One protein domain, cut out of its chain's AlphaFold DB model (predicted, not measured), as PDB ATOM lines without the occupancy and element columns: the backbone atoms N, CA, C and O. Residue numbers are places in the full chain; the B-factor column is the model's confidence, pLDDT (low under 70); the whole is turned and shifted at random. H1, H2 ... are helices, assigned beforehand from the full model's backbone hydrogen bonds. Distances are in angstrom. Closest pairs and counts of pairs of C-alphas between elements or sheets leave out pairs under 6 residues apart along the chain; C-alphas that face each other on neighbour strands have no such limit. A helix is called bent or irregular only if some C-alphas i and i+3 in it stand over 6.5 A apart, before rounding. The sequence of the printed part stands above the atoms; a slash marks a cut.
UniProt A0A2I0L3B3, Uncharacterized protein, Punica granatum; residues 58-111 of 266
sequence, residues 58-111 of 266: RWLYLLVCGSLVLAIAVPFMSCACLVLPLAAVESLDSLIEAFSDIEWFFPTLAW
ATOM      1  N   ARG A  58     126.409  72.800 161.039       76.50
ATOM      2  CA  ARG A  58     127.452  73.016 160.010       76.50
ATOM      3  C   ARG A  58     127.039  74.025 158.936       76.50
ATOM      4  O   ARG A  58     127.886  74.763 158.438       76.50
ATOM      5  N   TRP A  59     125.754  74.073 158.599       84.81
ATOM      6  CA  TRP A  59     125.227  75.006 157.601       84.81
ATOM      7  C   TRP A  59     125.194  76.439 158.121       84.81
ATOM      8  O   TRP A  59     125.563  77.357 157.396       84.81
ATOM      9  N   LEU A  60     124.837  76.620 159.395       85.88
ATOM     10  CA  LEU A  60     124.845  77.930 160.036       85.88
ATOM     11  C   LEU A  60     126.270  78.489 160.113       85.88
ATOM     12  O   LEU A  60     126.491  79.654 159.794       85.88
ATOM     13  N   TYR A  61     127.248  77.642 160.440       86.81
ATOM     14  CA  TYR A  61     128.655  78.039 160.450       86.81
ATOM     15  C   TYR A  61     129.145  78.482 159.063       86.81
ATOM     16  O   TYR A  61     129.757  79.540 158.934       86.81
ATOM     17  N   LEU A  62     128.834  77.722 158.006       89.69
ATOM     18  CA  LEU A  62     129.204  78.096 156.635       89.69
ATOM     19  C   LEU A  62     128.519  79.388 156.171       89.69
ATOM     20  O   LEU A  62     129.152  80.191 155.491       89.69
ATOM     21  N   LEU A  63     127.268  79.622 156.570       91.69
ATOM     22  CA  LEU A  63     126.526  80.834 156.215       91.69
ATOM     23  C   LEU A  63     127.086  82.069 156.937       91.69
ATOM     24  O   LEU A  63     127.291  83.115 156.319       91.69
ATOM     25  N   VAL A  64     127.411  81.944 158.226       92.62
ATOM     26  CA  VAL A  64     128.004  83.036 159.017       92.62
ATOM     27  C   VAL A  64     129.429  83.341 158.548       92.62
ATOM     28  O   VAL A  64     129.771  84.498 158.319       92.62
ATOM     29  N   CYS A  65     130.259  82.321 158.324       91.81
ATOM     30  CA  CYS A  65     131.610  82.533 157.804       91.81
ATOM     31  C   CYS A  65     131.600  83.063 156.363       91.81
ATOM     32  O   CYS A  65     132.376  83.962 156.045       91.81
ATOM     33  N   GLY A  66     130.713  82.558 155.501       94.69
ATOM     34  CA  GLY A  66     130.584  83.019 154.117       94.69
ATOM     35  C   GLY A  66     130.121  84.473 154.018       94.69
ATOM     36  O   GLY A  66     130.711  85.254 153.274       94.69
ATOM     37  N   SER A  67     129.124  84.865 154.815       92.44
ATOM     38  CA  SER A  67     128.643  86.254 154.858       92.44
ATOM     39  C   SER A  67     129.687  87.216 155.421       92.44
ATOM     40  O   SER A  67     129.830  88.315 154.893       92.44
ATOM     41  N   LEU A  68     130.478  86.797 156.415       92.56
ATOM     42  CA  LEU A  68     131.579  87.604 156.942       92.56
ATOM     43  C   LEU A  68     132.681  87.828 155.896       92.56
ATOM     44  O   LEU A  68     133.145  88.952 155.723       92.56
ATOM     45  N   VAL A  69     133.078  86.779 155.168       94.38
ATOM     46  CA  VAL A  69     134.078  86.899 154.093       94.38
ATOM     47  C   VAL A  69     133.563  87.802 152.977       94.38
ATOM     48  O   VAL A  69     134.308  88.653 152.498       94.38
ATOM     49  N   LEU A  70     132.289  87.674 152.598       90.38
ATOM     50  CA  LEU A  70     131.684  88.511 151.563       90.38
ATOM     51  C   LEU A  70     131.583  89.979 152.007       90.38
ATOM     52  O   LEU A  70     131.943  90.873 151.245       90.38
ATOM     53  N   ALA A  71     131.178  90.229 153.254       89.50
ATOM     54  CA  ALA A  71     131.082  91.572 153.826       89.50
ATOM     55  C   ALA A  71     132.439  92.284 153.899       89.50
ATOM     56  O   ALA A  71     132.489  93.508 153.819       89.50
ATOM     57  N   ILE A  72     133.534  91.530 154.025       90.31
ATOM     58  CA  ILE A  72     134.894  92.072 153.969       90.31
ATOM     59  C   ILE A  72     135.341  92.224 152.509       90.31
ATOM     60  O   ILE A  72     135.842  93.275 152.132       90.31
ATOM     61  N   ALA A  73     135.137  91.227 151.650       86.50
ATOM     62  CA  ALA A  73     135.635  91.251 150.274       86.50
ATOM     63  C   ALA A  73     134.994  92.354 149.410       86.50
ATOM     64  O   ALA A  73     135.691  92.996 148.624       86.50
ATOM     65  N   VAL A  74     133.692  92.606 149.570       89.38
ATOM     66  CA  VAL A  74     132.950  93.609 148.787       89.38
ATOM     67  C   VAL A  74     133.529  95.029 148.925       89.38
ATOM     68  O   VAL A  74     133.817  95.629 147.888       89.38
ATOM     69  N   PRO A  75     133.773  95.581 150.132       86.12
ATOM     70  CA  PRO A  75     134.375  96.905 150.273       86.12
ATOM     71  C   PRO A  75     135.839  96.964 149.814       86.12
ATOM     72  O   PRO A  75     136.283  98.006 149.341       86.12
ATOM     73  N   PHE A  76     136.600  95.866 149.902       81.31
ATOM     74  CA  PHE A  76     137.966  95.836 149.366       81.31
ATOM     75  C   PHE A  76     137.979  95.867 147.833       81.31
ATOM     76  O   PHE A  76     138.778  96.595 147.246       81.31
ATOM     77  N   MET A  77     137.070  95.135 147.186       80.62
ATOM     78  CA  MET A  77     136.943  95.139 145.728       80.62
ATOM     79  C   MET A  77     136.381  96.464 145.208       80.62
ATOM     80  O   MET A  77     136.873  96.969 144.202       80.62
ATOM     81  N   SER A  78     135.417  97.079 145.901       80.00
ATOM     82  CA  SER A  78     134.918  98.403 145.512       80.00
ATOM     83  C   SER A  78     135.985  99.485 145.676       80.00
ATOM     84  O   SER A  78     136.129 100.337 144.803       80.00
ATOM     85  N   CYS A  79     136.798  99.417 146.734       75.00
ATOM     86  CA  CYS A  79     137.906 100.345 146.935       75.00
ATOM     87  C   CYS A  79     139.000 100.146 145.871       75.00
ATOM     88  O   CYS A  79     139.467 101.117 145.286       75.00
ATOM     89  N   ALA A  80     139.349  98.903 145.525       70.62
ATOM     90  CA  ALA A  80     140.320  98.630 144.464       70.62
ATOM     91  C   ALA A  80     139.838  99.142 143.094       70.62
ATOM     92  O   ALA A  80     140.594  99.815 142.394       70.62
ATOM     93  N   CYS A  81     138.573  98.899 142.741       74.81
ATOM     94  CA  CYS A  81     137.993  99.358 141.477       74.81
ATOM     95  C   CYS A  81     137.848 100.884 141.385       74.81
ATOM     96  O   CYS A  81     137.823 101.405 140.276       74.81
ATOM     97  N   LEU A  82     137.772 101.600 142.511       67.19
ATOM     98  CA  LEU A  82     137.734 103.068 142.530       67.19
ATOM     99  C   LEU A  82     139.132 103.699 142.563       67.19
ATOM    100  O   LEU A  82     139.332 104.777 142.010       67.19
ATOM    101  N   VAL A  83     140.115 103.030 143.169       69.50
ATOM    102  CA  VAL A  83     141.487 103.551 143.299       69.50
ATOM    103  C   VAL A  83     142.315 103.318 142.028       69.50
ATOM    104  O   VAL A  83     143.142 104.158 141.678       69.50
ATOM    105  N   LEU A  84     142.078 102.220 141.303       64.56
ATOM    106  CA  LEU A  84     142.768 101.908 140.044       64.56
ATOM    107  C   LEU A  84     142.557 102.944 138.917       64.56
ATOM    108  O   LEU A  84     143.552 103.325 138.302       64.56
ATOM    109  N   PRO A  85     141.338 103.449 138.646       58.41
ATOM    110  CA  PRO A  85     141.148 104.499 137.648       58.41
ATOM    111  C   PRO A  85     141.624 105.871 138.142       58.41
ATOM    112  O   PRO A  85     142.105 106.662 137.338       58.41
ATOM    113  N   LEU A  86     141.594 106.149 139.452       56.84
ATOM    114  CA  LEU A  86     142.052 107.439 139.990       56.84
ATOM    115  C   LEU A  86     143.558 107.680 139.797       56.84
ATOM    116  O   LEU A  86     143.984 108.826 139.693       56.84
ATOM    117  N   ALA A  87     144.366 106.619 139.729       61.22
ATOM    118  CA  ALA A  87     145.807 106.728 139.494       61.22
ATOM    119  C   ALA A  87     146.180 106.992 138.020       61.22
ATOM    120  O   ALA A  87     147.337 107.296 137.738       61.22
ATOM    121  N   ALA A  88     145.227 106.868 137.091       63.47
ATOM    122  CA  ALA A  88     145.457 106.983 135.649       63.47
ATOM    123  C   ALA A  88     144.852 108.253 135.026       63.47
ATOM    124  O   ALA A  88     144.936 108.443 133.814       63.47
ATOM    125  N   VAL A  89     144.228 109.114 135.831       68.50
ATOM    126  CA  VAL A  89     143.485 110.273 135.336       68.50
ATOM    127  C   VAL A  89     144.277 111.552 135.606       68.50
ATOM    128  O   VAL A  89     144.350 112.036 136.732       68.50
ATOM    129  N   GLU A  90     144.881 112.103 134.550       79.19
ATOM    130  CA  GLU A  90     145.698 113.327 134.604       79.19
ATOM    131  C   GLU A  90     144.858 114.620 134.670       79.19
ATOM    132  O   GLU A  90     145.400 115.692 134.941       79.19
ATOM    133  N   SER A  91     143.537 114.552 134.442       86.00
ATOM    134  CA  SER A  91     142.657 115.728 134.430       86.00
ATOM    135  C   SER A  91     141.241 115.441 134.949       86.00
ATOM    136  O   SER A  91     140.702 114.351 134.769       86.00
ATOM    137  N   LEU A  92     140.617 116.443 135.580       72.25
ATOM    138  CA  LEU A  92     139.252 116.356 136.118       72.25
ATOM    139  C   LEU A  92     138.205 116.073 135.023       72.25
ATOM    140  O   LEU A  92     137.220 115.389 135.286       72.25
ATOM    141  N   ASP A  93     138.442 116.539 133.797       81.69
ATOM    142  CA  ASP A  93     137.525 116.341 132.671       81.69
ATOM    143  C   ASP A  93     137.496 114.874 132.215       81.69
ATOM    144  O   ASP A  93     136.421 114.313 132.010       81.69
ATOM    145  N   SER A  94     138.653 114.199 132.184       76.06
ATOM    146  CA  SER A  94     138.730 112.754 131.910       76.06
ATOM    147  C   SER A  94     138.097 111.908 133.022       76.06
ATOM    148  O   SER A  94     137.616 110.807 132.761       76.06
ATOM    149  N   LEU A  95     138.070 112.417 134.260       74.62
ATOM    150  CA  LEU A  95     137.389 111.763 135.379       74.62
ATOM    151  C   LEU A  95     135.869 111.797 135.183       74.62
ATOM    152  O   LEU A  95     135.197 110.785 135.368       74.62
ATOM    153  N   ILE A  96     135.332 112.960 134.803       77.19
ATOM    154  CA  ILE A  96     133.896 113.162 134.582       77.19
ATOM    155  C   ILE A  96     133.413 112.315 133.398       77.19
ATOM    156  O   ILE A  96     132.366 111.677 133.504       77.19
ATOM    157  N   GLU A  97     134.193 112.241 132.316       75.81
ATOM    158  CA  GLU A  97     133.893 111.382 131.163       75.81
ATOM    159  C   GLU A  97     133.902 109.893 131.557       75.81
ATOM    160  O   GLU A  97     132.923 109.189 131.310       75.81
ATOM    161  N   ALA A  98     134.916 109.434 132.302       71.88
ATOM    162  CA  ALA A  98     134.999 108.047 132.767       71.88
ATOM    163  C   ALA A  98     133.867 107.650 133.735       71.88
ATOM    164  O   ALA A  98     133.407 106.508 133.707       71.88
ATOM    165  N   PHE A  99     133.398 108.569 134.589       71.00
ATOM    166  CA  PHE A  99     132.254 108.304 135.470       71.00
ATOM    167  C   PHE A  99     130.906 108.366 134.747       71.00
ATOM    168  O   PHE A  99     129.981 107.667 135.165       71.00
ATOM    169  N   SER A 100     130.792 109.134 133.661       69.94
ATOM    170  CA  SER A 100     129.553 109.212 132.873       69.94
ATOM    171  C   SER A 100     129.194 107.889 132.178       69.94
ATOM    172  O   SER A 100     128.015 107.590 131.998       69.94
ATOM    173  N   ASP A 101     130.185 107.033 131.910       61.66
ATOM    174  CA  ASP A 101     129.983 105.703 131.316       61.66
ATOM    175  C   ASP A 101     129.608 104.611 132.343       61.66
ATOM    176  O   ASP A 101     129.153 103.523 131.973       61.66
ATOM    177  N   ILE A 102     129.760 104.873 133.648       60.12
ATOM    178  CA  ILE A 102     129.559 103.874 134.717       60.12
ATOM    179  C   ILE A 102     128.082 103.749 135.146       60.12
ATOM    180  O   ILE A 102     127.709 102.753 135.776       60.12
ATOM    181  N   GLU A 103     127.201 104.677 134.748       48.00
ATOM    182  CA  GLU A 103     125.769 104.655 135.109       48.00
ATOM    183  C   GLU A 103     125.013 103.392 134.633       48.00
ATOM    184  O   GLU A 103     123.947 103.071 135.158       48.00
ATOM    185  N   TRP A 104     125.589 102.600 133.725       48.75
ATOM    186  CA  TRP A 104     124.969 101.380 133.190       48.75
ATOM    187  C   TRP A 104     125.379 100.077 133.890       48.75
ATOM    188  O   TRP A 104     124.790  99.030 133.617       48.75
ATOM    189  N   PHE A 105     126.366 100.097 134.792       43.03
ATOM    190  CA  PHE A 105     126.978  98.854 135.295       43.03
ATOM    191  C   PHE A 105     126.352  98.284 136.578       43.03
ATOM    192  O   PHE A 105     126.525  97.101 136.877       43.03
ATOM    193  N   PHE A 106     125.600  99.085 137.336       41.09
ATOM    194  CA  PHE A 106     125.084  98.680 138.651       41.09
ATOM    195  C   PHE A 106     123.671  98.057 138.698       41.09
ATOM    196  O   PHE A 106     123.451  97.251 139.606       41.09
ATOM    197  N   PRO A 107     122.715  98.301 137.774       40.06
ATOM    198  CA  PRO A 107     121.392  97.672 137.884       40.06
ATOM    199  C   PRO A 107     121.365  96.192 137.470       40.06
ATOM    200  O   PRO A 107     120.485  95.448 137.897       40.06
ATOM    201  N   THR A 108     122.310  95.744 136.640       40.69
ATOM    202  CA  THR A 108     122.200  94.451 135.937       40.69
ATOM    203  C   THR A 108     122.740  93.275 136.756       40.69
ATOM    204  O   THR A 108     122.157  92.195 136.751       40.69
ATOM    205  N   LEU A 109     123.806  93.481 137.539       41.47
ATOM    206  CA  LEU A 109     124.428  92.412 138.340       41.47
ATOM    207  C   LEU A 109     123.657  92.079 139.632       41.47
ATOM    208  O   LEU A 109     123.739  90.954 140.131       41.47
ATOM    209  N   ALA A 110     122.875  93.026 140.155       42.25
ATOM    210  CA  ALA A 110     122.047  92.817 141.344       42.25
ATOM    211  C   ALA A 110     120.745  92.043 141.050       42.25
ATOM    212  O   ALA A 110     120.152  91.477 141.965       42.25
ATOM    213  N   TRP A 111     120.299  91.997 139.788       36.88
ATOM    214  CA  TRP A 111     119.036  91.357 139.406       36.88
ATOM    215  C   TRP A 111     119.190  89.859 139.092       36.88
ATOM    216  O   TRP A 111     118.329  89.060 139.453       36.88
TER     217      TRP A 111
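AT A GLANCE: This is residues 58 to 111 of the 266 residues of an uncharacterized protein of Punica granatum (UniProt A0A2I0L3B3). One long straight helix, H1, makes the longest axis, and past residue 86 the backbone folds back through the short helix H2 into a thin tail that holds H3, the whole making an open hook with one long and one short arm. The two arms meet loosely near the turn alone, and the space between H1 and H3 is empty. The printed part has 54 residues with three named helices, in the order H1, H2, H3, and no named strand; the class is all helix, with 44 of the 54 printed residues in helices. The whole is extended, with a radius of gyration of the C-alphas of 16.3 A and spans of 52 by 25 by 9 A.

HOW THE PARTS SIT: The longest helix is H1, residues 58 to 86, and it touches no helix. It is close to but not clearly touching H2, residues 92 to 100, with 1 pair of C-alphas within 8 A. The closest C-alphas of the two are those of Leu 86 and Leu 95, 7.9 A apart. H1 and H2 run opposite ways at a steep tilt of 40 degrees, and their centres are 27.2 A apart. H3, residues 106 to 111, is apart from H1 and apart from H2. Residues 58 to 84, which belong to H1, stand free, and so do residues 100 to 111, of which 106 to 111 belong to H3. In H2 every O i to N i+4 pair is within hydrogen-bond range; in H1 21 of 25 are, and in H3 0 of 2, with 0 of 3 O i to N i+3 pairs within range.

IN THESE COORDINATES: H1 begins at C-alpha 58, at (127.452, 73.016, 160.010), and ends at C-alpha 86, at (142.052, 107.439, 139.990), 42.4 A from first to last C-alpha. It is neither bent nor irregular, but only just: C-alphas 82 and 85 are 6.1 A apart. H2, Leu 92 to Ser 100, is 12.5 A long and begins at C-alpha 92, at (139.252, 116.356, 136.118). H3, Phe 106 to Trp 111, is 9.5 A long and ends at C-alpha 111, at (119.036, 91.357, 139.406). H3 too is neither bent nor irregular, but only just: C-alphas 106 and 109 are 6.3 A apart.

THE WHOLE: The two C-alphas farthest apart are those of Arg 58 and Asp 93, at 52.2 A, while those of Arg 58 and Trp 111 are 28.8 A apart. The printed part has no cut. The links H1 to H2 and H2 to H3 are both tight, with 5 residues each. The mean pLDDT of the printed part is 72.6, and the model's confidence is under 70 at residues 82 to 89 and 100 to 111; the mean over H3 is 40.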